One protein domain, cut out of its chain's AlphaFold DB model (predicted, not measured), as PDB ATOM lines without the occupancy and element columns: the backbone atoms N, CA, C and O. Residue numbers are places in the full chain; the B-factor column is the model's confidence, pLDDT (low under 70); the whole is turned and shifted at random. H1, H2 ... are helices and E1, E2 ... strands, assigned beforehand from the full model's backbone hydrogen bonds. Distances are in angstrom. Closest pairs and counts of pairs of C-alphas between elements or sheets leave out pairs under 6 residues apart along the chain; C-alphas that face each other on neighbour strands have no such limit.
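AT A GLANCE: This is residues 18 to 202 of the 361 residues of the protein "RING-type domain-containing protein" of viral metagenome (UniProt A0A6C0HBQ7). A strongly twisted sheet of five strands, E1 to E5, has H2 across its strands and curls round H6, with H1 at one end of the domain. At the other end, the long stretch of residues 128 to 154 and H4 after it make a loop-rich part, while the small hairpin E6 and E7 is face to face with part of the large sheet as a small sandwich and leads into H3. The printed part has 185 residues, with six named helices and seven named strands in the order H1 E1 E2 E3 E4 E5 H2 E6 E7 H3 H4 H5 H6, a mixed class of helices and strands. The large sheet is branched and its neighbour pairs are antiparallel, as is the pair E6 and E7. The whole is compact, with a radius of gyration of the C-alphas of 17.2 A and spans of 51 by 39 by 30 A.

IN THESE COORDINATES: H1, residues 18 to 31, begins at C-alpha 18 at (-19.074, -31.337, 127.077) and is 20.4 A long. The strands E1, residues 34 to 36, and E2, residues 40 to 42, are short. E3, residues 45 to 52, is 21.1 A long. E4, residues 58 to 72, measures 20.6 A and bends by 119 degrees at residue 65; E5, residues 75 to 87, measures 27.6 A and bends by 83 degrees at residue 83. H2, residues 91 to 104, is 19.6 A long and begins at C-alpha 91 at (-16.229, -40.610, 125.535). E6, residues 105 to 108, and E7, residues 111 to 114, follow, then H3, residues 115 to 127, 19.1 A long. H4, residues 155 to 163, is 12.5 A long. H5, residues 189 to 192, comes before H6, residues 194 to 202, 12.2 A long, which ends at C-alpha 202 at (-13.012, -52.083, 110.742).

HOW THE PARTS SIT: E2, E3, E4 and E5 form a meander, each strand the antiparallel neighbour of the one before. E1 and E2 lie on one side of E3, beside residues 50 to 52 and 45 to 47, and E4 lies on the other side. Within hydrogen-bond range are N 35 and O 51 of E1 and E3, 2.9 A, N 40 and O 47 of E2 and E3, 3.0 A, N 50 and O 60 of E3 and E4, 2.8 A, and N 70 and O 77 of E4 and E5, 2.9 A. H2 is on the sheet at a height over the sheet of 8.8 A, over E4 and only just over E3, with 3 of its C-alphas; it runs across the strands, at 73 degrees to E4 on the local plane. H1 only grazes the sheet with residues 25 to 29. H2 touches H1 with residues 91 to 95 alone, at a steep tilt of 61 degrees, opposite ways; the closest C-alphas are those of Ala 22 and Ile 91, 5.4 A apart. The hairpin E6 and E7, with N 106 and O 113 2.9 A apart, makes a sandwich, two sheets face to face, with the large sheet; the parts that face each other are 9.6 A apart centre to centre. H3 is not on the large sheet. H4 is on it, and the closest C-alphas of H4 and E3 are those of Gln 156 and Ile 45, 6.2 A apart. H5 stands at the sheet's level, with a height of 3.2 A, and H5 and H6 touch only at the corner, with C-alphas 190 and 196 5.9 A apart. Every O i to N i+4 pair is within hydrogen-bond range in H2, H4 and H6; in H1 9 of 10 are and in H3 7 of 9, and H5 is too short for such a pair.

THE WHOLE: The two C-alphas farthest apart are those of Glu 27 and Glu 132, at 52.4 A. The printed part has no cut. The links H3 to H4, 27 residues, and H4 to H5, 25 residues, are long, and the others are tight. The mean pLDDT of the printed part is 95.2, and residue 202 alone is under 70.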
ATOM      1  N   LYS A  18     -19.992 -30.231 127.362       95.75
ATOM      2  CA  LYS A  18     -19.074 -31.337 127.077       95.75
ATOM      3  C   LYS A  18     -19.687 -32.690 127.433       95.75
ATOM      4  O   LYS A  18     -19.580 -33.633 126.650       95.75
ATOM      5  N   SER A  19     -20.370 -32.783 128.573       95.94
ATOM      6  CA  SER A  19     -21.096 -33.991 128.976       95.94
ATOM      7  C   SER A  19     -22.255 -34.305 128.028       95.94
ATOM      8  O   SER A  19     -22.463 -35.465 127.672       95.94
ATOM      9  N   GLU A  20     -23.002 -33.292 127.588       97.44
ATOM     10  CA  GLU A  20     -24.083 -33.474 126.618       97.44
ATOM     11  C   GLU A  20     -23.544 -33.969 125.269       97.44
ATOM     12  O   GLU A  20     -24.062 -34.936 124.703       97.44
ATOM     13  N   LEU A  21     -22.457 -33.365 124.781       97.75
ATOM     14  CA  LEU A  21     -21.774 -33.808 123.568       97.75
ATOM     15  C   LEU A  21     -21.283 -35.256 123.701       97.75
ATOM     16  O   LEU A  21     -21.477 -36.048 122.779       97.75
ATOM     17  N   ALA A  22     -20.710 -35.629 124.849       98.06
ATOM     18  CA  ALA A  22     -20.259 -36.995 125.105       98.06
ATOM     19  C   ALA A  22     -21.405 -38.013 124.996       98.06
ATOM     20  O   ALA A  22     -21.233 -39.070 124.386       98.06
ATOM     21  N   ASN A  23     -22.586 -37.683 125.524       97.88
ATOM     22  CA  ASN A  23     -23.771 -38.536 125.415       97.88
ATOM     23  C   ASN A  23     -24.226 -38.675 123.957       97.88
ATOM     24  O   ASN A  23     -24.436 -39.791 123.481       97.88
ATOM     25  N   ARG A  24     -24.296 -37.568 123.206       98.19
ATOM     26  CA  ARG A  24     -24.672 -37.592 121.781       98.19
ATOM     27  C   ARG A  24     -23.699 -38.421 120.938       98.19
ATOM     28  O   ARG A  24     -24.133 -39.201 120.091       98.19
ATOM     29  N   ILE A  25     -22.395 -38.284 121.182       98.12
ATOM     30  CA  ILE A  25     -21.365 -39.091 120.515       98.12
ATOM     31  C   ILE A  25     -21.513 -40.563 120.903       98.12
ATOM     32  O   ILE A  25     -21.456 -41.414 120.025       98.12
ATOM     33  N   THR A  26     -21.766 -40.870 122.178       97.50
ATOM     34  CA  THR A  26     -21.993 -42.250 122.639       97.50
ATOM     35  C   THR A  26     -23.152 -42.902 121.887       97.50
ATOM     36  O   THR A  26     -22.993 -44.003 121.364       97.50
ATOM     37  N   GLU A  27     -24.294 -42.220 121.759       96.81
ATOM     38  CA  GLU A  27     -25.442 -42.736 121.003       96.81
ATOM     39  C   GLU A  27     -25.139 -42.888 119.509       96.81
ATOM     40  O   GLU A  27     -25.513 -43.889 118.894       96.81
ATOM     41  N   LYS A  28     -24.414 -41.933 118.913       96.31
ATOM     42  CA  LYS A  28     -23.984 -42.045 117.515       96.31
ATOM     43  C   LYS A  28     -23.031 -43.224 117.321       96.31
ATOM     44  O   LYS A  28     -23.168 -43.923 116.321       96.31
ATOM     45  N   LEU A  29     -22.155 -43.490 118.292       94.69
ATOM     46  CA  LEU A  29     -21.191 -44.586 118.246       94.69
ATOM     47  C   LEU A  29     -21.822 -45.981 118.335       94.69
ATOM     48  O   LEU A  29     -21.235 -46.953 117.859       94.69
ATOM     49  N   LYS A  30     -23.037 -46.088 118.890       93.31
ATOM     50  CA  LYS A  30     -23.821 -47.334 118.860       93.31
ATOM     51  C   LYS A  30     -24.270 -47.704 117.446       93.31
ATOM     52  O   LYS A  30     -24.374 -48.885 117.141       93.31
ATOM     53  N   LYS A  31     -24.546 -46.704 116.602       92.38
ATOM     54  CA  LYS A  31     -24.997 -46.891 115.210       92.38
ATOM     55  C   LYS A  31     -23.831 -46.894 114.223       92.38
ATOM     56  O   LYS A  31     -23.791 -47.684 113.292       92.38
ATOM     57  N   ASN A  32     -22.875 -45.997 114.433       90.50
ATOM     58  CA  ASN A  32     -21.714 -45.794 113.579       90.50
ATOM     59  C   ASN A  32     -20.468 -45.967 114.417       90.50
ATOM     60  O   ASN A  32     -20.257 -45.176 115.316       90.50
ATOM     61  N   ARG A  33     -19.600 -46.931 114.129       89.38
ATOM     62  CA  ARG A  33     -18.442 -47.164 115.004       89.38
ATOM     63  C   ARG A  33     -17.379 -46.061 114.955       89.38
ATOM     64  O   ARG A  33     -16.472 -46.118 115.772       89.38
ATOM     65  N   THR A  34     -17.525 -45.046 114.106       94.75
ATOM     66  CA  THR A  34     -16.618 -43.893 114.036       94.75
ATOM     67  C   THR A  34     -17.377 -42.572 114.192       94.75
ATOM     68  O   THR A  34     -18.505 -42.409 113.710       94.75
ATOM     69  N   TYR A  35     -16.752 -41.601 114.856       96.75
ATOM     70  CA  TYR A  35     -17.200 -40.214 114.917       96.75
ATOM     71  C   TYR A  35     -16.075 -39.265 114.491       96.75
ATOM     72  O   TYR A  35     -15.062 -39.151 115.180       96.75
ATOM     73  N   PHE A  36     -16.293 -38.547 113.388       96.81
ATOM     74  CA  PHE A  36     -15.385 -37.520 112.880       96.81
ATOM     75  C   PHE A  36     -15.753 -36.147 113.444       96.81
ATOM     76  O   PHE A  36     -16.919 -35.739 113.412       96.81
ATOM     77  N   PHE A  37     -14.754 -35.427 113.949       98.19
ATOM     78  CA  PHE A  37     -14.890 -34.014 114.288       98.19
ATOM     79  C   PHE A  37     -14.659 -33.142 113.053       98.19
ATOM     80  O   PHE A  37     -14.226 -33.608 112.002       98.19
ATOM     81  N   ARG A  38     -14.957 -31.847 113.182       97.50
ATOM     82  CA  ARG A  38     -14.572 -30.865 112.162       97.50
ATOM     83  C   ARG A  38     -13.041 -30.811 112.010       97.50
ATOM     84  O   ARG A  38     -12.353 -31.037 113.010       97.50
ATOM     85  N   PRO A  39     -12.527 -30.421 110.830       97.62
ATOM     86  CA  PRO A  39     -11.112 -30.128 110.650       97.62
ATOM     87  C   PRO A  39     -10.592 -29.125 111.678       97.62
ATOM     88  O   PRO A  39     -11.282 -28.161 112.049       97.62
ATOM     89  N   ILE A  40      -9.349 -29.336 112.089       97.75
ATOM     90  CA  ILE A  40      -8.560 -28.404 112.889       97.75
ATOM     91  C   ILE A  40      -7.153 -28.302 112.300       97.75
ATOM     92  O   ILE A  40      -6.709 -29.201 111.589       97.75
ATOM     93  N   ALA A  41      -6.460 -27.209 112.607       97.50
ATOM     94  CA  ALA A  41      -5.043 -27.056 112.315       97.50
ATOM     95  C   ALA A  41      -4.260 -27.188 113.623       97.50
ATOM     96  O   ALA A  41      -4.569 -26.475 114.581       97.50
ATOM     97  N   ILE A  42      -3.263 -28.068 113.655       97.19
ATOM     98  CA  ILE A  42      -2.281 -28.135 114.739       97.19
ATOM     99  C   ILE A  42      -0.915 -27.922 114.108       97.19
ATOM    100  O   ILE A  42      -0.526 -28.665 113.212       97.19
ATOM    101  N   ASP A  43      -0.229 -26.864 114.536       95.00
ATOM    102  CA  ASP A  43       1.099 -26.503 114.033       95.00
ATOM    103  C   ASP A  43       1.160 -26.392 112.493       95.00
ATOM    104  O   ASP A  43       2.064 -26.893 111.830       95.00
ATOM    105  N   GLY A  44       0.119 -25.797 111.900       95.12
ATOM    106  CA  GLY A  44      -0.015 -25.639 110.447       95.12
ATOM    107  C   GLY A  44      -0.473 -26.889 109.683       95.12
ATOM    108  O   GLY A  44      -0.773 -26.770 108.498       95.12
ATOM    109  N   ILE A  45      -0.593 -28.051 110.336       97.81
ATOM    110  CA  ILE A  45      -1.068 -29.301 109.726       97.81
ATOM    111  C   ILE A  45      -2.576 -29.443 109.903       97.81
ATOM    112  O   ILE A  45      -3.084 -29.420 111.029       97.81
ATOM    113  N   LEU A  46      -3.306 -29.637 108.801       97.94
ATOM    114  CA  LEU A  46      -4.737 -29.913 108.858       97.94
ATOM    115  C   LEU A  46      -4.995 -31.386 109.179       97.94
ATOM    116  O   LEU A  46      -4.531 -32.290 108.477       97.94
ATOM    117  N   CYS A  47      -5.789 -31.627 110.221       98.06
ATOM    118  CA  CYS A  47      -6.148 -32.970 110.661       98.06
ATOM    119  C   CYS A  47      -7.601 -33.086 111.147       98.06
ATOM    120  O   CYS A  47      -8.263 -32.099 111.493       98.06
ATOM    121  N   TYR A  48      -8.091 -34.325 111.173       97.75
ATOM    122  CA  TYR A  48      -9.343 -34.729 111.796       97.75
ATOM    123  C   TYR A  48      -9.065 -35.420 113.129       97.75
ATOM    124  O   TYR A  48      -8.392 -36.450 113.149       97.75
ATOM    125  N   PRO A  49      -9.644 -34.935 114.238       98.44
ATOM    126  CA  PRO A  49      -9.853 -35.762 115.410       98.44
ATOM    127  C   PRO A  49     -10.930 -36.797 115.078       98.44
ATOM    128  O   PRO A  49     -12.028 -36.449 114.622       98.44
ATOM    129  N   VAL A  50     -10.631 -38.063 115.329       97.88
ATOM    130  CA  VAL A  50     -11.518 -39.192 115.049       97.88
ATOM    131  C   VAL A  50     -11.650 -40.035 116.307       97.88
ATOM    132  O   VAL A  50     -10.661 -40.404 116.936       97.88
ATOM    133  N   ILE A  51     -12.887 -40.332 116.704       97.81
ATOM    134  CA  ILE A  51     -13.159 -41.304 117.763       97.81
ATOM    135  C   ILE A  51     -13.624 -42.595 117.112       97.81
ATOM    136  O   ILE A  51     -14.719 -42.658 116.553       97.81
ATOM    137  N   TYR A  52     -12.824 -43.637 117.284       95.69
ATOM    138  CA  TYR A  52     -13.188 -45.006 116.969       95.69
ATOM    139  C   TYR A  52     -13.803 -45.664 118.205       95.69
ATOM    140  O   TYR A  52     -13.223 -45.684 119.295       95.69
ATOM    141  N   GLY A  53     -15.015 -46.177 118.056       91.69
ATOM    142  CA  GLY A  53     -15.733 -46.993 119.027       91.69
ATOM    143  C   GLY A  53     -15.335 -48.471 118.961       91.69
ATOM    144  O   GLY A  53     -14.257 -48.841 118.501       91.69
ATOM    145  N   GLY A  54     -16.215 -49.348 119.444       86.88
ATOM    146  CA  GLY A  54     -16.007 -50.798 119.382       86.88
ATOM    147  C   GLY A  54     -15.016 -51.336 120.421       86.88
ATOM    148  O   GLY A  54     -14.997 -50.880 121.566       86.88
ATOM    149  N   ARG A  55     -14.233 -52.353 120.032       86.19
ATOM    150  CA  ARG A  55     -13.343 -53.106 120.937       86.19
ATOM    151  C   ARG A  55     -12.129 -52.295 121.385       86.19
ATOM    152  O   ARG A  55     -11.722 -52.396 122.539       86.19
ATOM    153  N   HIS A  56     -11.554 -51.502 120.484       85.94
ATOM    154  CA  HIS A  56     -10.257 -50.864 120.717       85.94
ATOM    155  C   HIS A  56     -10.350 -49.467 121.333       85.94
ATOM    156  O   HIS A  56      -9.414 -49.085 122.031       85.94
ATOM    157  N   LYS A  57     -11.474 -48.757 121.130       94.44
ATOM    158  CA  LYS A  57     -11.770 -47.433 121.707       94.44
ATOM    159  C   LYS A  57     -10.574 -46.481 121.643       94.44
ATOM    160  O   LYS A  57      -9.923 -46.232 122.659       94.44
ATOM    161  N   ILE A  58     -10.289 -45.948 120.459       96.81
ATOM    162  CA  ILE A  58      -9.162 -45.033 120.245       96.81
ATOM    163  C   ILE A  58      -9.625 -43.639 119.821       96.81
ATOM    164  O   ILE A  58     -10.618 -43.482 119.110       96.81
ATOM    165  N   VAL A  59      -8.894 -42.630 120.276       98.06
ATOM    166  CA  VAL A  59      -8.854 -41.310 119.652       98.06
ATOM    167  C   VAL A  59      -7.686 -41.325 118.680       98.06
ATOM    168  O   VAL A  59      -6.607 -41.765 119.066       98.06
ATOM    169  N   ASN A  60      -7.905 -40.862 117.458       98.12
ATOM    170  CA  ASN A  60      -6.889 -40.717 116.423       98.12
ATOM    171  C   ASN A  60      -6.886 -39.276 115.898       98.12
ATOM    172  O   ASN A  60      -7.931 -38.623 115.885       98.12
ATOM    173  N   PHE A  61      -5.729 -38.793 115.461       98.38
ATOM    174  CA  PHE A  61      -5.578 -37.538 114.733       98.38
ATOM    175  C   PHE A  61      -5.021 -37.851 113.351       98.38
ATOM    176  O   PHE A  61      -3.855 -38.208 113.205       98.38
ATOM    177  N   GLU A  62      -5.870 -37.734 112.338       97.69
ATOM    178  CA  GLU A  62      -5.541 -38.112 110.963       97.69
ATOM    179  C   GLU A  62      -5.284 -36.885 110.115       97.69
ATOM    180  O   GLU A  62      -6.113 -35.976 110.073       97.69
ATOM    181  N   SER A  63      -4.167 -36.860 109.396       97.81
ATOM    182  CA  SER A  63      -3.899 -35.795 108.434       97.81
ATOM    183  C   SER A  63      -4.930 -35.801 107.305       97.81
ATOM    184  O   SER A  63      -5.310 -36.861 106.807       97.81
ATOM    185  N   ILE A  64      -5.343 -34.623 106.836       97.31
ATOM    186  CA  ILE A  64      -6.337 -34.514 105.757       97.31
ATOM    187  C   ILE A  64      -5.709 -34.806 104.394       97.31
ATOM    188  O   ILE A  64      -6.227 -35.620 103.623       97.31
ATOM    189  N   HIS A  65      -4.595 -34.151 104.083       97.38
ATOM    190  CA  HIS A  65      -4.008 -34.174 102.742       97.38
ATOM    191  C   HIS A  65      -2.898 -35.211 102.584       97.38
ATOM    192  O   HIS A  65      -2.649 -35.711 101.484       97.38
ATOM    193  N   ILE A  66      -2.275 -35.576 103.697       97.94
ATOM    194  CA  ILE A  66      -1.131 -36.472 103.740       97.94
ATOM    195  C   ILE A  66      -1.622 -37.910 103.949       97.94
ATOM    196  O   ILE A  66      -2.597 -38.188 104.649       97.94
ATOM    197  N   ASN A  67      -0.992 -38.847 103.256       97.25
ATOM    198  CA  ASN A  67      -1.333 -40.263 103.283       97.25
ATOM    199  C   ASN A  67      -0.058 -41.078 103.489       97.25
ATOM    200  O   ASN A  67       1.039 -40.590 103.245       97.25
ATOM    201  N   CYS A  68      -0.185 -42.339 103.865       95.88
ATOM    202  CA  CYS A  68       0.923 -43.278 103.965       95.88
ATOM    203  C   CYS A  68       0.566 -44.605 103.289       95.88
ATOM    204  O   CYS A  68      -0.605 -44.890 103.022       95.88
ATOM    205  N   PHE A  69       1.583 -45.416 102.998       93.81
ATOM    206  CA  PHE A  69       1.376 -46.787 102.542       93.81
ATOM    207  C   PHE A  69       1.370 -47.744 103.728       93.81
ATOM    208  O   PHE A  69       2.321 -47.770 104.505       93.81
ATOM    209  N   VAL A  70       0.334 -48.572 103.809       91.06
ATOM    210  CA  VAL A  70       0.236 -49.677 104.767       91.06
ATOM    211  C   VAL A  70       0.206 -50.986 103.993       91.06
ATOM    212  O   VAL A  70      -0.469 -51.096 102.967       91.06
ATOM    213  N   LYS A  71       0.979 -51.975 104.444       88.69
ATOM    214  CA  LYS A  71       0.981 -53.318 103.853       88.69
ATOM    215  C   LYS A  71      -0.049 -54.185 104.574       88.69
ATOM    216  O   LYS A  71       0.041 -54.329 105.787       88.69
ATOM    217  N   LYS A  72      -0.978 -54.792 103.831       85.50
ATOM    218  CA  LYS A  72      -1.850 -55.870 104.324       85.50
ATOM    219  C   LYS A  72      -1.589 -57.105 103.457       85.50
ATOM    220  O   LYS A  72      -1.944 -57.128 102.276       85.50
ATOM    221  N   GLY A  73      -0.886 -58.092 104.014       87.12
ATOM    222  CA  GLY A  73      -0.329 -59.204 103.236       87.12
ATOM    223  C   GLY A  73       0.654 -58.707 102.167       87.12
ATOM    224  O   GLY A  73       1.560 -57.928 102.460       87.12
ATOM    225  N   GLU A  74       0.457 -59.124 100.916       90.25
ATOM    226  CA  GLU A  74       1.299 -58.715  99.777       90.25
ATOM    227  C   GLU A  74       0.883 -57.370  99.152       90.25
ATOM    228  O   GLU A  74       1.623 -56.791  98.351       90.25
ATOM    229  N   LYS A  75      -0.291 -56.839  99.514       90.62
ATOM    230  CA  LYS A  75      -0.863 -55.631  98.907       90.62
ATOM    231  C   LYS A  75      -0.532 -54.378  99.721       90.62
ATOM    232  O   LYS A  75      -0.490 -54.401 100.952       90.62
ATOM    233  N   LYS A  76      -0.317 -53.258  99.022       90.69
ATOM    234  CA  LYS A  76      -0.135 -51.923  99.615       90.69
ATOM    235  C   LYS A  76      -1.409 -51.104  99.466       90.69
ATOM    236  O   LYS A  76      -1.945 -50.998  98.367       90.69
ATOM    237  N   TYR A  77      -1.829 -50.475 100.554       90.69
ATOM    238  CA  TYR A  77      -3.013 -49.626 100.622       90.69
ATOM    239  C   TYR A  77      -2.613 -48.208 101.012       90.69
ATOM    240  O   TYR A  77      -1.706 -48.013 101.824       90.69
ATOM    241  N   LYS A  78      -3.285 -47.217 100.423       93.12
ATOM    242  CA  LYS A  78      -3.127 -45.807 100.781       93.12
ATOM    243  C   LYS A  78      -4.102 -45.481 101.911       93.12
ATOM    244  O   LYS A  78      -5.299 -45.694 101.756       93.12
ATOM    245  N   GLN A  79      -3.592 -44.967 103.023       93.69
ATOM    246  CA  GLN A  79      -4.394 -44.562 104.184       93.69
ATOM    247  C   GLN A  79      -4.029 -43.149 104.624       93.69
ATOM    248  O   GLN A  79      -2.924 -42.686 104.346       93.69
ATOM    249  N   LYS A  80      -4.945 -42.459 105.311       95.62
ATOM    250  CA  LYS A  80      -4.636 -41.174 105.949       95.62
ATOM    251  C   LYS A  80      -3.586 -41.386 107.026       95.62
ATOM    252  O   LYS A  80      -3.687 -42.336 107.800       95.62
ATOM    253  N   TYR A  81      -2.564 -40.536 107.040       97.38
ATOM    254  CA  TYR A  81      -1.487 -40.690 108.006       97.38
ATOM    255  C   TYR A  81      -1.987 -40.339 109.415       97.38
ATOM    256  O   TYR A  81      -2.620 -39.301 109.621       97.38
ATOM    257  N   SER A  82      -1.753 -41.238 110.369       97.56
ATOM    258  CA  SER A  82      -2.076 -41.051 111.782       97.56
ATOM    259  C   SER A  82      -0.925 -40.309 112.456       97.56
ATOM    260  O   SER A  82       0.172 -40.845 112.588       97.56
ATOM    261  N   LEU A  83      -1.186 -39.073 112.879       97.62
ATOM    262  CA  LEU A  83      -0.220 -38.218 113.571       97.62
ATOM    263  C   LEU A  83      -0.086 -38.604 115.048       97.62
ATOM    264  O   LEU A  83       0.960 -38.412 115.655       97.62
ATOM    265  N   PHE A  84      -1.172 -39.098 115.642       97.50
ATOM    266  CA  PHE A  84      -1.236 -39.504 117.042       97.50
ATOM    267  C   PHE A  84      -2.470 -40.359 117.283       97.50
ATOM    268  O   PHE A  84      -3.541 -40.082 116.739       97.50
ATOM    269  N   PHE A  85      -2.357 -41.331 118.184       97.25
ATOM    270  CA  PHE A  85      -3.511 -42.053 118.692       97.25
ATOM    271  C   PHE A  85      -3.340 -42.433 120.160       97.25
ATOM    272  O   PHE A  85      -2.236 -42.648 120.656       97.25
ATOM    273  N   GLN A  86      -4.463 -42.588 120.860       97.00
ATOM    274  CA  GLN A  86      -4.469 -43.103 122.224       97.00
ATOM    275  C   GLN A  86      -5.801 -43.772 122.563       97.00
ATOM    276  O   GLN A  86      -6.874 -43.354 122.125       97.00
ATOM    277  N   LYS A  87      -5.741 -44.823 123.384       96.81
ATOM    278  CA  LYS A  87      -6.935 -45.507 123.897       96.81
ATOM    279  C   LYS A  87      -7.680 -44.640 124.910       96.81
ATOM    280  O   LYS A  87      -7.065 -44.013 125.769       96.81
ATOM    281  N   TYR A  88      -9.009 -44.695 124.888       97.25
ATOM    282  CA  TYR A  88      -9.867 -44.042 125.873       97.25
ATOM    283  C   TYR A  88     -10.786 -45.042 126.586       97.25
ATOM    284  O   TYR A  88     -11.189 -46.071 126.046       97.25
ATOM    285  N   LYS A  89     -11.161 -44.715 127.828       96.75
ATOM    286  CA  LYS A  89     -12.115 -45.516 128.618       96.75
ATOM    287  C   LYS A  89     -13.560 -45.056 128.412       96.75
ATOM    288  O   LYS A  89     -14.463 -45.879 128.259       96.75
ATOM    289  N   THR A  90     -13.770 -43.740 128.388       97.62
ATOM    290  CA  THR A  90     -15.078 -43.087 128.238       97.62
ATOM    291  C   THR A  90     -15.018 -42.012 127.155       97.62
ATOM    292  O   THR A  90     -13.953 -41.449 126.905       97.62
ATOM    293  N   ILE A  91     -16.159 -41.685 126.539       98.19
ATOM    294  CA  ILE A  91     -16.229 -40.610 125.535       98.19
ATOM    295  C   ILE A  91     -15.871 -39.254 126.142       98.19
ATOM    296  O   ILE A  91     -15.206 -38.452 125.500       98.19
ATOM    297  N   LEU A  92     -16.219 -39.013 127.408       97.81
ATOM    298  CA  LEU A  92     -15.766 -37.811 128.106       97.81
ATOM    299  C   LEU A  92     -14.233 -37.764 128.221       97.81
ATOM    300  O   LEU A  92     -13.637 -36.717 127.990       97.81
ATOM    301  N   GLY A  93     -13.590 -38.903 128.503       98.00
ATOM    302  CA  GLY A  93     -12.131 -39.028 128.485       98.00
ATOM    303  C   GLY A  93     -11.534 -38.773 127.099       98.00
ATOM    304  O   GLY A  93     -10.550 -38.052 126.996       98.00
ATOM    305  N   ALA A  94     -12.169 -39.277 126.038       98.44
ATOM    306  CA  ALA A  94     -11.780 -38.976 124.659       98.44
ATOM    307  C   ALA A  94     -11.872 -37.470 124.352       98.44
ATOM    308  O   ALA A  94     -10.948 -36.902 123.783       98.44
ATOM    309  N   LEU A  95     -12.947 -36.797 124.776       98.50
ATOM    310  CA  LEU A  95     -13.103 -35.349 124.603       98.50
ATOM    311  C   LEU A  95     -12.098 -34.536 125.433       98.50
ATOM    312  O   LEU A  95     -11.693 -33.457 125.012       98.50
ATOM    313  N   ASN A  96     -11.724 -35.008 126.626       98.06
ATOM    314  CA  ASN A  96     -10.657 -34.400 127.426       98.06
ATOM    315  C   ASN A  96      -9.313 -34.513 126.712       98.06
ATOM    316  O   ASN A  96      -8.621 -33.512 126.595       98.06
ATOM    317  N   LEU A  97      -9.002 -35.693 126.178       98.38
ATOM    318  CA  LEU A  97      -7.785 -35.914 125.413       98.38
ATOM    319  C   LEU A  97      -7.736 -35.047 124.149       98.38
ATOM    320  O   LEU A  97      -6.726 -34.410 123.895       98.38
ATOM    321  N   ILE A  98      -8.826 -34.971 123.378       98.44
ATOM    322  CA  ILE A  98      -8.867 -34.116 122.182       98.44
ATOM    323  C   ILE A  98      -8.617 -32.652 122.558       98.44
ATOM    324  O   ILE A  98      -7.853 -31.968 121.886       98.44
ATOM    325  N   GLU A  99      -9.247 -32.163 123.628       97.75
ATOM    326  CA  GLU A  99      -9.037 -30.790 124.095       97.75
ATOM    327  C   GLU A  99      -7.591 -30.533 124.538       97.75
ATOM    328  O   GLU A  99      -7.071 -29.448 124.282       97.75
ATOM    329  N   ASP A 100      -6.963 -31.510 125.190       98.06
ATOM    330  CA  ASP A 100      -5.570 -31.436 125.620       98.06
ATOM    331  C   ASP A 100      -4.611 -31.405 124.424       98.06
ATOM    332  O   ASP A 100      -3.827 -30.467 124.289       98.06
ATOM    333  N   VAL A 101      -4.767 -32.343 123.485       98.25
ATOM    334  CA  VAL A 101      -3.966 -32.417 122.255       98.25
ATOM    335  C   VAL A 101      -4.036 -31.114 121.461       98.25
ATOM    336  O   VAL A 101      -3.012 -30.552 121.086       98.25
ATOM    337  N   VAL A 102      -5.235 -30.564 121.272       97.50
ATOM    338  CA  VAL A 102      -5.423 -29.309 120.523       97.50
ATOM    339  C   VAL A 102      -4.699 -28.119 121.160       97.50
ATOM    340  O   VAL A 102      -4.323 -27.188 120.452       97.50
ATOM    341  N   LYS A 103      -4.535 -28.107 122.486       96.94
ATOM    342  CA  LYS A 103      -3.928 -26.977 123.205       96.94
ATOM    343  C   LYS A 103      -2.432 -27.143 123.418       96.94
ATOM    344  O   LYS A 103      -1.712 -26.148 123.394       96.94
ATOM    345  N   ASN A 104      -2.002 -28.370 123.686       97.75
ATOM    346  CA  ASN A 104      -0.723 -28.639 124.328       97.75
ATOM    347  C   ASN A 104       0.208 -29.514 123.488       97.75
ATOM    348  O   ASN A 104       1.306 -29.799 123.948       97.75
ATOM    349  N   TYR A 105      -0.191 -29.956 122.292       98.19
ATOM    350  CA  TYR A 105       0.663 -30.788 121.443       98.19
ATOM    351  C   TYR A 105       1.244 -29.998 120.265       98.19
ATOM    352  O   TYR A 105       0.709 -28.967 119.854       98.19
ATOM    353  N   LYS A 106       2.361 -30.499 119.733       97.69
ATOM    354  CA  LYS A 106       3.109 -29.944 118.599       97.69
ATOM    355  C   LYS A 106       3.544 -31.042 117.639       97.69
ATOM    356  O   LYS A 106       3.613 -32.205 118.032       97.69
ATOM    357  N   ILE A 107       3.840 -30.664 116.398       96.81
ATOM    358  CA  ILE A 107       4.345 -31.599 115.395       96.81
ATOM    359  C   ILE A 107       5.867 -31.696 115.512       96.81
ATOM    360  O   ILE A 107       6.561 -30.683 115.570       96.81
ATOM    361  N   TYR A 108       6.387 -32.919 115.526       95.81
ATOM    362  CA  TYR A 108       7.815 -33.212 115.515       95.81
ATOM    363  C   TYR A 108       8.077 -34.460 114.673       95.81
ATOM    364  O   TYR A 108       7.563 -35.523 115.000       95.81
ATOM    365  N   ASN A 109       8.848 -34.324 113.584       94.00
ATOM    366  CA  ASN A 109       9.178 -35.417 112.651       94.00
ATOM    367  C   ASN A 109       7.979 -36.308 112.296       94.00
ATOM    368  O   ASN A 109       7.968 -37.516 112.526       94.00
ATOM    369  N   GLY A 110       6.922 -35.661 111.808       93.81
ATOM    370  CA  GLY A 110       5.683 -36.316 111.410       93.81
ATOM    371  C   GLY A 110       4.703 -36.624 112.544       93.81
ATOM    372  O   GLY A 110       3.514 -36.759 112.271       93.81
ATOM    373  N   ASP A 111       5.138 -36.675 113.798       96.19
ATOM    374  CA  ASP A 111       4.293 -37.103 114.912       96.19
ATOM    375  C   ASP A 111       3.761 -35.935 115.734       96.19
ATOM    376  O   ASP A 111       4.395 -34.890 115.878       96.19
ATOM    377  N   LEU A 112       2.570 -36.116 116.300       97.38
ATOM    378  CA  LEU A 112       1.963 -35.162 117.213       97.38
ATOM    379  C   LEU A 112       2.301 -35.561 118.655       97.38
ATOM    380  O   LEU A 112       1.792 -36.550 119.185       97.38
ATOM    381  N   VAL A 113       3.160 -34.769 119.293       97.56
ATOM    382  CA  VAL A 113       3.744 -35.039 120.616       97.56
ATOM    383  C   VAL A 113       3.348 -33.964 121.625       97.56
ATOM    384  O   VAL A 113       3.052 -32.830 121.244       97.56
ATOM    385  N   SER A 114       3.330 -34.297 122.921       97.69
ATOM    386  CA  SER A 114       3.055 -33.294 123.958       97.69
ATOM    387  C   SER A 114       4.147 -32.223 123.968       97.69
ATOM    388  O   SER A 114       5.278 -32.467 123.545       97.69
ATOM    389  N   LYS A 115       3.832 -31.027 124.463       96.69
ATOM    390  CA  LYS A 115       4.796 -29.927 124.543       96.69
ATOM    391  C   LYS A 115       6.038 -30.296 125.357       96.69
ATOM    392  O   LYS A 115       7.137 -29.933 124.956       96.69
ATOM    393  N   GLU A 116       5.880 -31.032 126.452       97.12
ATOM    394  CA  GLU A 116       7.006 -31.482 127.275       97.12
ATOM    395  C   GLU A 116       7.903 -32.457 126.503       97.12
ATOM    396  O   GLU A 116       9.124 -32.331 126.537       97.12
ATOM    397  N   ALA A 117       7.302 -33.400 125.766       97.69
ATOM    398  CA  ALA A 117       8.045 -34.329 124.919       97.69
ATOM    399  C   ALA A 117       8.754 -33.600 123.768       97.69
ATOM    400  O   ALA A 117       9.912 -33.887 123.489       97.69
ATOM    401  N   TYR A 118       8.093 -32.618 123.151       97.38
ATOM    402  CA  TYR A 118       8.686 -31.763 122.124       97.38
ATOM    403  C   TYR A 118       9.919 -31.019 122.650       97.38
ATOM    404  O   TYR A 118      10.966 -31.023 122.014       97.38
ATOM    405  N   GLU A 119       9.801 -30.376 123.814       96.75
ATOM    406  CA  GLU A 119      10.905 -29.638 124.436       96.75
ATOM    407  C   GLU A 119      12.072 -30.566 124.785       96.75
ATOM    408  O   GLU A 119      13.222 -30.213 124.532       96.75
ATOM    409  N   LEU A 120      11.785 -31.769 125.295       97.38
ATOM    410  CA  LEU A 120      12.803 -32.783 125.555       97.38
ATOM    411  C   LEU A 120      13.515 -33.215 124.268       97.38
ATOM    412  O   LEU A 120      14.739 -33.179 124.222       97.38
ATOM    413  N   MET A 121      12.767 -33.551 123.216       96.31
ATOM    414  CA  MET A 121      13.340 -33.937 121.922       96.31
ATOM    415  C   MET A 121      14.201 -32.813 121.336       96.31
ATOM    416  O   MET A 121      15.288 -33.079 120.844       96.31
ATOM    417  N   LYS A 122      13.788 -31.545 121.470       95.19
ATOM    418  CA  LYS A 122      14.604 -30.387 121.068       95.19
ATOM    419  C   LYS A 122      15.900 -30.240 121.859       95.19
ATOM    420  O   LYS A 122      16.902 -29.800 121.302       95.19
ATOM    421  N   LEU A 123      15.912 -30.608 123.138       96.31
ATOM    422  CA  LEU A 123      17.155 -30.676 123.910       96.31
ATOM    423  C   LEU A 123      18.037 -31.845 123.457       96.31
ATOM    424  O   LEU A 123      19.257 -31.696 123.418       96.31
ATOM    425  N   GLU A 124      17.441 -32.983 123.086       96.06
ATOM    426  CA  GLU A 124      18.173 -34.127 122.536       96.06
ATOM    427  C   GLU A 124      18.897 -33.769 121.232       96.06
ATOM    428  O   GLU A 124      20.026 -34.214 121.060       96.06
ATOM    429  N   GLU A 125      18.343 -32.897 120.379       94.38
ATOM    430  CA  GLU A 125      19.014 -32.419 119.148       94.38
ATOM    431  C   GLU A 125      20.374 -31.758 119.430       94.38
ATOM    432  O   GLU A 125      21.295 -31.849 118.622       94.38
ATOM    433  N   ALA A 126      20.539 -31.109 120.587       92.50
ATOM    434  CA  ALA A 126      21.813 -30.491 120.961       92.50
ATOM    435  C   ALA A 126      22.885 -31.527 121.348       92.50
ATOM    436  O   ALA A 126      24.080 -31.233 121.293       92.50
ATOM    437  N   VAL A 127      22.463 -32.726 121.761       97.00
ATOM    438  CA  VAL A 127      23.340 -33.829 122.184       97.00
ATOM    439  C   VAL A 127      23.568 -34.819 121.041       97.00
ATOM    440  O   VAL A 127      24.680 -35.311 120.856       97.00
ATOM    441  N   VAL A 128      22.519 -35.094 120.267       95.81
ATOM    442  CA  VAL A 128      22.488 -35.990 119.111       95.81
ATOM    443  C   VAL A 128      22.013 -35.171 117.905       95.81
ATOM    444  O   VAL A 128      20.833 -35.214 117.554       95.81
ATOM    445  N   PRO A 129      22.911 -34.377 117.295       94.19
ATOM    446  CA  PRO A 129      22.537 -33.491 116.206       94.19
ATOM    447  C   PRO A 129      22.228 -34.267 114.930       94.19
ATOM    448  O   PRO A 129      22.810 -35.320 114.653       94.19
ATOM    449  N   TYR A 130      21.350 -33.683 114.124       95.62
ATOM    450  CA  TYR A 130      21.096 -34.125 112.762       95.62
ATOM    451  C   TYR A 130      22.339 -33.971 111.887       95.62
ATOM    452  O   TYR A 130      23.202 -33.117 112.119       95.62
ATOM    453  N   THR A 131      22.427 -34.800 110.849       95.81
ATOM    454  CA  THR A 131      23.433 -34.634 109.801       95.81
ATOM    455  C   THR A 131      23.097 -33.429 108.920       95.81
ATOM    456  O   THR A 131      21.955 -32.979 108.863       95.81
ATOM    457  N   GLU A 132      24.085 -32.903 108.188       92.88
ATOM    458  CA  GLU A 132      23.880 -31.745 107.301       92.88
ATOM    459  C   GLU A 132      22.802 -31.987 106.228       92.88
ATOM    460  O   GLU A 132      22.126 -31.046 105.812       92.88
ATOM    461  N   ASP A 133      22.615 -33.248 105.823       95.25
ATOM    462  CA  ASP A 133      21.625 -33.661 104.826       95.25
ATOM    463  C   ASP A 133      20.204 -33.784 105.402       95.25
ATOM    464  O   ASP A 133      19.230 -33.719 104.654       95.25
ATOM    465  N   GLN A 134      20.057 -33.931 106.723       97.06
ATOM    466  CA  GLN A 134      18.772 -34.099 107.412       97.06
ATOM    467  C   GLN A 134      18.066 -32.759 107.651       97.06
ATOM    468  O   GLN A 134      17.637 -32.432 108.757       97.06
ATOM    469  N   ARG A 135      17.935 -31.966 106.587       97.44
ATOM    470  CA  ARG A 135      17.301 -30.647 106.616       97.44
ATOM    471  C   ARG A 135      16.213 -30.540 105.578       97.44
ATOM    472  O   ARG A 135      16.362 -30.956 104.432       97.44
ATOM    473  N   CYS A 136      15.101 -29.932 105.963       97.94
ATOM    474  CA  CYS A 136      14.001 -29.699 105.055       97.94
ATOM    475  C   CYS A 136      14.462 -28.832 103.878       97.94
ATOM    476  O   CYS A 136      14.868 -27.690 104.062       97.94
ATOM    477  N   CYS A 137      14.283 -29.322 102.650       97.56
ATOM    478  CA  CYS A 137      14.650 -28.591 101.431       97.56
ATOM    479  C   CYS A 137      13.863 -27.286 101.176       97.56
ATOM    480  O   CYS A 137      14.099 -26.622 100.168       97.56
ATOM    481  N   VAL A 138      12.905 -26.935 102.041       97.69
ATOM    482  CA  VAL A 138      12.048 -25.748 101.908       97.69
ATOM    483  C   VAL A 138      12.345 -24.721 103.001       97.69
ATOM    484  O   VAL A 138      12.629 -23.573 102.673       97.69
ATOM    485  N   CYS A 139      12.293 -25.105 104.282       97.50
ATOM    486  CA  CYS A 139      12.552 -24.185 105.400       97.50
ATOM    487  C   CYS A 139      13.966 -24.282 105.991       97.50
ATOM    488  O   CYS A 139      14.363 -23.383 106.723       97.50
ATOM    489  N   ASN A 140      14.737 -25.316 105.637       97.25
ATOM    490  CA  ASN A 140      16.045 -25.664 106.212       97.25
ATOM    491  C   ASN A 140      16.032 -26.080 107.692       97.25
ATOM    492  O   ASN A 140      17.108 -26.238 108.264       97.25
ATOM    493  N   ASP A 141      14.859 -26.300 108.291       96.19
ATOM    494  CA  ASP A 141      14.767 -26.892 109.630       96.19
ATOM    495  C   ASP A 141      15.173 -28.367 109.596       96.19
ATOM    496  O   ASP A 141      14.920 -29.071 108.609       96.19
ATOM    497  N   ASP A 142      15.767 -28.842 110.686       97.06
ATOM    498  CA  ASP A 142      16.171 -30.236 110.816       97.06
ATOM    499  C   ASP A 142      14.952 -31.175 110.796       97.06
ATOM    500  O   ASP A 142      13.900 -30.886 111.380       97.06
ATOM    501  N   THR A 143      15.065 -32.298 110.083       96.69
ATOM    502  CA  THR A 143      13.972 -33.266 109.954       96.69
ATOM    503  C   THR A 143      14.443 -34.652 109.523       96.69
ATOM    504  O   THR A 143      15.359 -34.786 108.716       96.69
ATOM    505  N   THR A 144      13.751 -35.697 109.986       96.81
ATOM    506  CA  THR A 144      13.876 -37.070 109.452       96.81
ATOM    507  C   THR A 144      12.838 -37.407 108.377       96.81
ATOM    508  O   THR A 144      12.826 -38.520 107.837       96.81
ATOM    509  N   ASP A 145      11.913 -36.489 108.097       97.19
ATOM    510  CA  ASP A 145      10.824 -36.702 107.150       97.19
ATOM    511  C   ASP A 145      11.362 -36.613 105.722       97.19
ATOM    512  O   ASP A 145      12.046 -35.658 105.350       97.19
ATOM    513  N   ILE A 146      11.010 -37.586 104.883       97.69
ATOM    514  CA  ILE A 146      11.506 -37.682 103.511       97.69
ATOM    515  C   ILE A 146      10.372 -37.909 102.516       97.69
ATOM    516  O   ILE A 146       9.296 -38.438 102.799       97.69
ATOM    517  N   THR A 147      10.605 -37.503 101.280       97.50
ATOM    518  CA  THR A 147       9.772 -37.887 100.137       97.50
ATOM    519  C   THR A 147      10.038 -39.338  99.718       97.50
ATOM    520  O   THR A 147      11.065 -39.923 100.055       97.50
ATOM    521  N   LEU A 148       9.166 -39.914  98.881       95.88
ATOM    522  CA  LEU A 148       9.387 -41.248  98.289       95.88
ATOM    523  C   LEU A 148      10.666 -41.349  97.436       95.88
ATOM    524  O   LEU A 148      11.134 -42.450  97.151       95.88
ATOM    525  N   CYS A 149      11.214 -40.217  96.988       97.06
ATOM    526  CA  CYS A 149      12.504 -40.137  96.300       97.06
ATOM    527  C   CYS A 149      13.667 -39.745  97.226       97.06
ATOM    528  O   CYS A 149      14.737 -39.430  96.720       97.06
ATOM    529  N   LYS A 150      13.475 -39.823  98.551       97.38
ATOM    530  CA  LYS A 150      14.496 -39.635  99.594       97.38
ATOM    531  C   LYS A 150      15.067 -38.217  99.728       97.38
ATOM    532  O   LYS A 150      16.179 -38.063 100.205       97.38
ATOM    533  N   HIS A 151      14.313 -37.189  99.340       97.94
ATOM    534  CA  HIS A 151      14.645 -35.801  99.695       97.94
ATOM    535  C   HIS A 151      13.907 -35.386 100.966       97.94
ATOM    536  O   HIS A 151      12.689 -35.598 101.033       97.94
ATOM    537  N   HIS A 152      14.623 -34.787 101.916       98.38
ATOM    538  CA  HIS A 152      14.099 -34.323 103.201       98.38
ATOM    539  C   HIS A 152      13.123 -33.159 103.061       98.38
ATOM    540  O   HIS A 152      13.385 -32.155 102.393       98.38
ATOM    541  N   ILE A 153      11.963 -33.298 103.693       98.25
ATOM    542  CA  ILE A 153      10.920 -32.278 103.739       98.25
ATOM    543  C   ILE A 153      10.085 -32.479 104.999       98.25
ATOM    544  O   ILE A 153       9.427 -33.509 105.138       98.25
ATOM    545  N   CYS A 154      10.072 -31.484 105.887       97.62
ATOM    546  CA  CYS A 154       9.281 -31.562 107.109       97.62
ATOM    547  C   CYS A 154       7.781 -31.629 106.782       97.62
ATOM    548  O   CYS A 154       7.316 -31.124 105.746       97.62
ATOM    549  N   LEU A 155       7.004 -32.235 107.679       97.44
ATOM    550  CA  LEU A 155       5.558 -32.379 107.510       97.44
ATOM    551  C   LEU A 155       4.839 -31.041 107.226       97.44
ATOM    552  O   LEU A 155       3.905 -31.004 106.425       97.44
ATOM    553  N   GLN A 156       5.294 -29.936 107.827       97.62
ATOM    554  CA  GLN A 156       4.702 -28.602 107.646       97.62
ATOM    555  C   GLN A 156       4.878 -28.074 106.226       97.62
ATOM    556  O   GLN A 156       3.903 -27.685 105.583       97.62
ATOM    557  N   CYS A 157       6.104 -28.102 105.699       98.12
ATOM    558  CA  CYS A 157       6.364 -27.685 104.324       98.12
ATOM    559  C   CYS A 157       5.650 -28.590 103.320       98.12
ATOM    560  O   CYS A 157       5.149 -28.102 102.309       98.12
ATOM    561  N   ARG A 158       5.527 -29.889 103.619       97.69
ATOM    562  CA  ARG A 158       4.731 -30.820 102.814       97.69
ATOM    563  C   ARG A 158       3.264 -30.399 102.733       97.69
ATOM    564  O   ARG A 158       2.733 -30.323 101.629       97.69
ATOM    565  N   GLU A 159       2.621 -30.107 103.863       98.00
ATOM    566  CA  GLU A 159       1.230 -29.633 103.898       98.00
ATOM    567  C   GLU A 159       1.065 -28.343 103.079       98.00
ATOM    568  O   GLU A 159       0.165 -28.249 102.247       98.00
ATOM    569  N   GLN A 160       1.979 -27.380 103.242       97.94
ATOM    570  CA  GLN A 160       1.941 -26.123 102.488       97.94
ATOM    571  C   GLN A 160       2.105 -26.329 100.981       97.94
ATOM    572  O   GLN A 160       1.400 -25.695 100.197       97.94
ATOM    573  N   CYS A 161       2.990 -27.229 100.549       98.00
ATOM    574  CA  CYS A 161       3.095 -27.589  99.137       98.00
ATOM    575  C   CYS A 161       1.763 -28.142  98.606       98.00
ATOM    576  O   CYS A 161       1.315 -27.711  97.547       98.00
ATOM    577  N   ILE A 162       1.085 -29.026  99.350       97.81
ATOM    578  CA  ILE A 162      -0.203 -29.594  98.915       97.81
ATOM    579  C   ILE A 162      -1.289 -28.517  98.823       97.81
ATOM    580  O   ILE A 162      -2.021 -28.480  97.837       97.81
ATOM    581  N   LEU A 163      -1.373 -27.623  99.812       97.19
ATOM    582  CA  LEU A 163      -2.343 -26.522  99.822       97.19
ATOM    583  C   LEU A 163      -2.138 -25.528  98.671       97.19
ATOM    584  O   LEU A 163      -3.099 -24.903  98.230       97.19
ATOM    585  N   ASN A 164      -0.909 -25.416  98.167       97.69
ATOM    586  CA  ASN A 164      -0.557 -24.606  97.002       97.69
ATOM    587  C   ASN A 164      -0.592 -25.401  95.682       97.69
ATOM    588  O   ASN A 164      -0.026 -24.949  94.689       97.69
ATOM    589  N   GLU A 165      -1.198 -26.593  95.675       97.06
ATOM    590  CA  GLU A 165      -1.311 -27.479  94.505       97.06
ATOM    591  C   GLU A 165       0.053 -27.930  93.929       97.06
ATOM    592  O   GLU A 165       0.167 -28.376  92.789       97.06
ATOM    593  N   GLN A 166       1.114 -27.882  94.741       97.56
ATOM    594  CA  GLN A 166       2.461 -28.342  94.397       97.56
ATOM    595  C   GLN A 166       2.660 -29.791  94.858       97.56
ATOM    596  O   GLN A 166       3.213 -30.068  95.922       97.56
ATOM    597  N   LEU A 167       2.209 -30.744  94.041       97.19
ATOM    598  CA  LEU A 167       2.244 -32.175  94.387       97.19
ATOM    599  C   LEU A 167       3.581 -32.872  94.073       97.19
ATOM    600  O   LEU A 167       3.799 -34.019  94.481       97.19
ATOM    601  N   ASN A 168       4.488 -32.181  93.384       97.94
ATOM    602  CA  ASN A 168       5.764 -32.722  92.920       97.94
ATOM    603  C   ASN A 168       6.881 -32.450  93.927       97.94
ATOM    604  O   ASN A 168       6.873 -31.441  94.628       97.94
ATOM    605  N   CYS A 169       7.896 -33.314  93.953       98.19
ATOM    606  CA  CYS A 169       9.076 -33.104  94.792       98.19
ATOM    607  C   CYS A 169       9.725 -31.725  94.532       98.19
ATOM    608  O   CYS A 169      10.076 -31.456  93.381       98.19
ATOM    609  N   PRO A 170       9.967 -30.881  95.554       97.44
ATOM    610  CA  PRO A 170      10.640 -29.592  95.375       97.44
ATOM    611  C   PRO A 170      12.049 -29.703  94.781       97.44
ATOM    612  O   PRO A 170      12.476 -28.800  94.066       97.44
ATOM    613  N   VAL A 171      12.737 -30.823  95.038       97.88
ATOM    614  CA  VAL A 171      14.122 -31.060  94.607       97.88
ATOM    615  C   VAL A 171      14.177 -31.683  93.211       97.88
ATOM    616  O   VAL A 171      14.630 -31.044  92.267       97.88
ATOM    617  N   CYS A 172      13.686 -32.917  93.044       98.06
ATOM    618  CA  CYS A 172      13.823 -33.650  91.777       98.06
ATOM    619  C   CYS A 172      12.589 -33.609  90.868       98.06
ATOM    620  O   CYS A 172      12.575 -34.278  89.840       98.06
ATOM    621  N   ARG A 173      11.534 -32.879  91.256       97.56
ATOM    622  CA  ARG A 173      10.282 -32.724  90.491       97.56
ATOM    623  C   ARG A 173       9.523 -34.015  90.178       97.56
ATOM    624  O   ARG A 173       8.558 -33.960  89.426       97.56
ATOM    625  N   LYS A 174       9.883 -35.147  90.798       97.75
ATOM    626  CA  LYS A 174       9.111 -36.392  90.698       97.75
ATOM    627  C   LYS A 174       7.648 -36.132  91.066       97.75
ATOM    628  O   LYS A 174       7.375 -35.532  92.110       97.75
ATOM    629  N   GLU A 175       6.757 -36.575  90.192       96.88
ATOM    630  CA  GLU A 175       5.343 -36.218  90.208       96.88
ATOM    631  C   GLU A 175       4.569 -36.887  91.346       96.88
ATOM    632  O   GLU A 175       4.866 -38.019  91.726       96.88
ATOM    633  N   GLU A 176       3.586 -36.163  91.884       91.56
ATOM    634  CA  GLU A 176       2.541 -36.668  92.794       91.56
ATOM    635  C   GLU A 176       3.009 -37.414  94.061       91.56
ATOM    636  O   GLU A 176       2.277 -38.233  94.619       91.56
ATOM    637  N   ILE A 177       4.210 -37.135  94.576       96.06
ATOM    638  CA  ILE A 177       4.726 -37.822  95.776       96.06
ATOM    639  C   ILE A 177       4.600 -37.023  97.074       96.06
ATOM    640  O   ILE A 177       4.811 -37.582  98.153       96.06
ATOM    641  N   ILE A 178       4.297 -35.722  97.010       97.12
ATOM    642  CA  ILE A 178       4.289 -34.864  98.207       97.12
ATOM    643  C   ILE A 178       3.164 -35.248  99.169       97.12
ATOM    644  O   ILE A 178       3.342 -35.173 100.378       97.12
ATOM    645  N   ASN A 179       2.050 -35.783  98.679       96.25
ATOM    646  CA  ASN A 179       0.955 -36.253  99.529       96.25
ATOM    647  C   ASN A 179       1.214 -37.613 100.215       96.25
ATOM    648  O   ASN A 179       0.302 -38.131 100.866       96.25
ATOM    649  N   MET A 180       2.410 -38.198 100.067       97.25
ATOM    650  CA  MET A 180       2.801 -39.471 100.681       97.25
ATOM    651  C   MET A 180       3.888 -39.263 101.740       97.25
ATOM    652  O   MET A 180       5.030 -38.938 101.413       97.25
ATOM    653  N   TYR A 181       3.534 -39.469 103.005       97.12
ATOM    654  CA  TYR A 181       4.445 -39.424 104.142       97.12
ATOM    655  C   TYR A 181       5.360 -40.648 104.183       97.12
ATOM    656  O   TYR A 181       4.904 -41.783 104.009       97.12
ATOM    657  N   CYS A 182       6.642 -40.386 104.431       95.31
ATOM    658  CA  CYS A 182       7.706 -41.341 104.711       95.31
ATOM    659  C   CYS A 182       8.733 -40.658 105.628       95.31
ATOM    660  O   CYS A 182       8.895 -39.439 105.572       95.31
ATOM    661  N   ASN A 183       9.465 -41.450 106.404       95.25
ATOM    662  CA  ASN A 183      10.639 -41.026 107.164       95.25
ATOM    663  C   ASN A 183      11.801 -41.995 106.893       95.25
ATOM    664  O   ASN A 183      11.622 -43.047 106.272       95.25
ATOM    665  N   GLU A 184      13.006 -41.638 107.327       93.69
ATOM    666  CA  GLU A 184      14.211 -42.441 107.080       93.69
ATOM    667  C   GLU A 184      14.150 -43.846 107.694       93.69
ATOM    668  O   GLU A 184      14.644 -44.811 107.106       93.69
ATOM    669  N   THR A 185      13.511 -43.975 108.856       91.00
ATOM    670  CA  THR A 185      13.391 -45.239 109.594       91.00
ATOM    671  C   THR A 185      12.289 -46.146 109.044       91.00
ATOM    672  O   THR A 185      12.236 -47.323 109.392       91.00
ATOM    673  N   ASN A 186      11.437 -45.633 108.148       87.88
ATOM    674  CA  ASN A 186      10.199 -46.263 107.680       87.88
ATOM    675  C   ASN A 186       9.228 -46.654 108.808       87.88
ATOM    676  O   ASN A 186       8.365 -47.509 108.597       87.88
ATOM    677  N   LEU A 187       9.339 -46.018 109.975       87.88
ATOM    678  CA  LEU A 187       8.408 -46.198 111.082       87.88
ATOM    679  C   LEU A 187       7.187 -45.320 110.824       87.88
ATOM    680  O   LEU A 187       7.218 -44.107 111.016       87.88
ATOM    681  N   ILE A 188       6.119 -45.937 110.327       91.06
ATOM    682  CA  ILE A 188       4.857 -45.266 110.005       91.06
ATOM    683  C   ILE A 188       3.821 -45.712 111.028       91.06
ATOM    684  O   ILE A 188       3.485 -46.894 111.053       91.06
ATOM    685  N   ASN A 189       3.249 -44.790 111.806       87.56
ATOM    686  CA  ASN A 189       2.283 -45.108 112.871       87.56
ATOM    687  C   ASN A 189       1.189 -46.099 112.439       87.56
ATOM    688  O   ASN A 189       0.923 -47.085 113.127       87.56
ATOM    689  N   ASN A 190       0.597 -45.893 111.260       90.06
ATOM    690  CA  ASN A 190      -0.435 -46.782 110.720       90.06
ATOM    691  C   ASN A 190       0.033 -48.240 110.532       90.06
ATOM    692  O   ASN A 190      -0.788 -49.153 110.580       90.06
ATOM    693  N   SER A 191       1.327 -48.459 110.292       86.81
ATOM    694  CA  SER A 191       1.934 -49.781 110.098       86.81
ATOM    695  C   SER A 191       2.503 -50.363 111.393       86.81
ATOM    696  O   SER A 191       2.449 -51.574 111.570       86.81
ATOM    697  N   GLU A 192       3.001 -49.532 112.305       87.06
ATOM    698  CA  GLU A 192       3.658 -50.001 113.534       87.06
ATOM    699  C   GLU A 192       2.661 -50.509 114.582       87.06
ATOM    700  O   GLU A 192       2.924 -51.473 115.304       87.06
ATOM    701  N   TYR A 193       1.477 -49.897 114.666       87.31
ATOM    702  CA  TYR A 193       0.541 -50.181 115.749       87.31
ATOM    703  C   TYR A 193      -0.657 -51.003 115.278       87.31
ATOM    704  O   TYR A 193      -1.592 -50.489 114.665       87.31
ATOM    705  N   GLN A 194      -0.697 -52.279 115.674       85.88
ATOM    706  CA  GLN A 194      -1.804 -53.203 115.367       85.88
ATOM    707  C   GLN A 194      -3.183 -52.631 115.730       85.88
ATOM    708  O   GLN A 194      -4.160 -52.834 115.019       85.88
ATOM    709  N   VAL A 195      -3.278 -51.870 116.827       87.06
ATOM    710  CA  VAL A 195      -4.545 -51.252 117.250       87.06
ATOM    711  C   VAL A 195      -5.091 -50.242 116.233       87.06
ATOM    712  O   VAL A 195      -6.308 -50.137 116.101       87.06
ATOM    713  N   LEU A 196      -4.219 -49.532 115.508       88.00
ATOM    714  CA  LEU A 196      -4.615 -48.648 114.412       88.00
ATOM    715  C   LEU A 196      -5.033 -49.452 113.183       88.00
ATOM    716  O   LEU A 196      -6.070 -49.156 112.598       88.00
ATOM    717  N   GLN A 197      -4.277 -50.495 112.828       86.31
ATOM    718  CA  GLN A 197      -4.617 -51.367 111.697       86.31
ATOM    719  C   GLN A 197      -6.027 -51.943 111.844       86.31
ATOM    720  O   GLN A 197      -6.841 -51.797 110.934       86.31
ATOM    721  N   TYR A 198      -6.352 -52.478 113.027       83.88
ATOM    722  CA  TYR A 198      -7.695 -52.971 113.325       83.88
ATOM    723  C   TYR A 198      -8.756 -51.873 113.272       83.88
ATOM    724  O   TYR A 198      -9.869 -52.127 112.826       83.88
ATOM    725  N   ALA A 199      -8.445 -50.656 113.730       83.38
ATOM    726  CA  ALA A 199      -9.392 -49.548 113.660       83.38
ATOM    727  C   ALA A 199      -9.725 -49.168 112.207       83.38
ATOM    728  O   ALA A 199     -10.891 -48.910 111.920       83.38
ATOM    729  N   PHE A 200      -8.742 -49.200 111.300       83.06
ATOM    730  CA  PHE A 200      -8.941 -48.914 109.876       83.06
ATOM    731  C   PHE A 200      -9.599 -50.062 109.105       83.06
ATOM    732  O   PHE A 200     -10.512 -49.817 108.328       83.06
ATOM    733  N   GLU A 201      -9.173 -51.313 109.316       80.44
ATOM    734  CA  GLU A 201      -9.827 -52.495 108.722       80.44
ATOM    735  C   GLU A 201     -11.314 -52.533 109.057       80.44
ATOM    736  O   GLU A 201     -12.153 -52.787 108.198       80.44
ATOM    737  N   TYR A 202     -11.639 -52.161 110.291       62.00
ATOM    738  CA  TYR A 202     -13.012 -52.083 110.742       62.00
ATOM    739  C   TYR A 202     -13.855 -51.038 109.973       62.00
ATOM    740  O   TYR A 202     -15.073 -51.193 109.853       62.00
TER     741      TYR A 202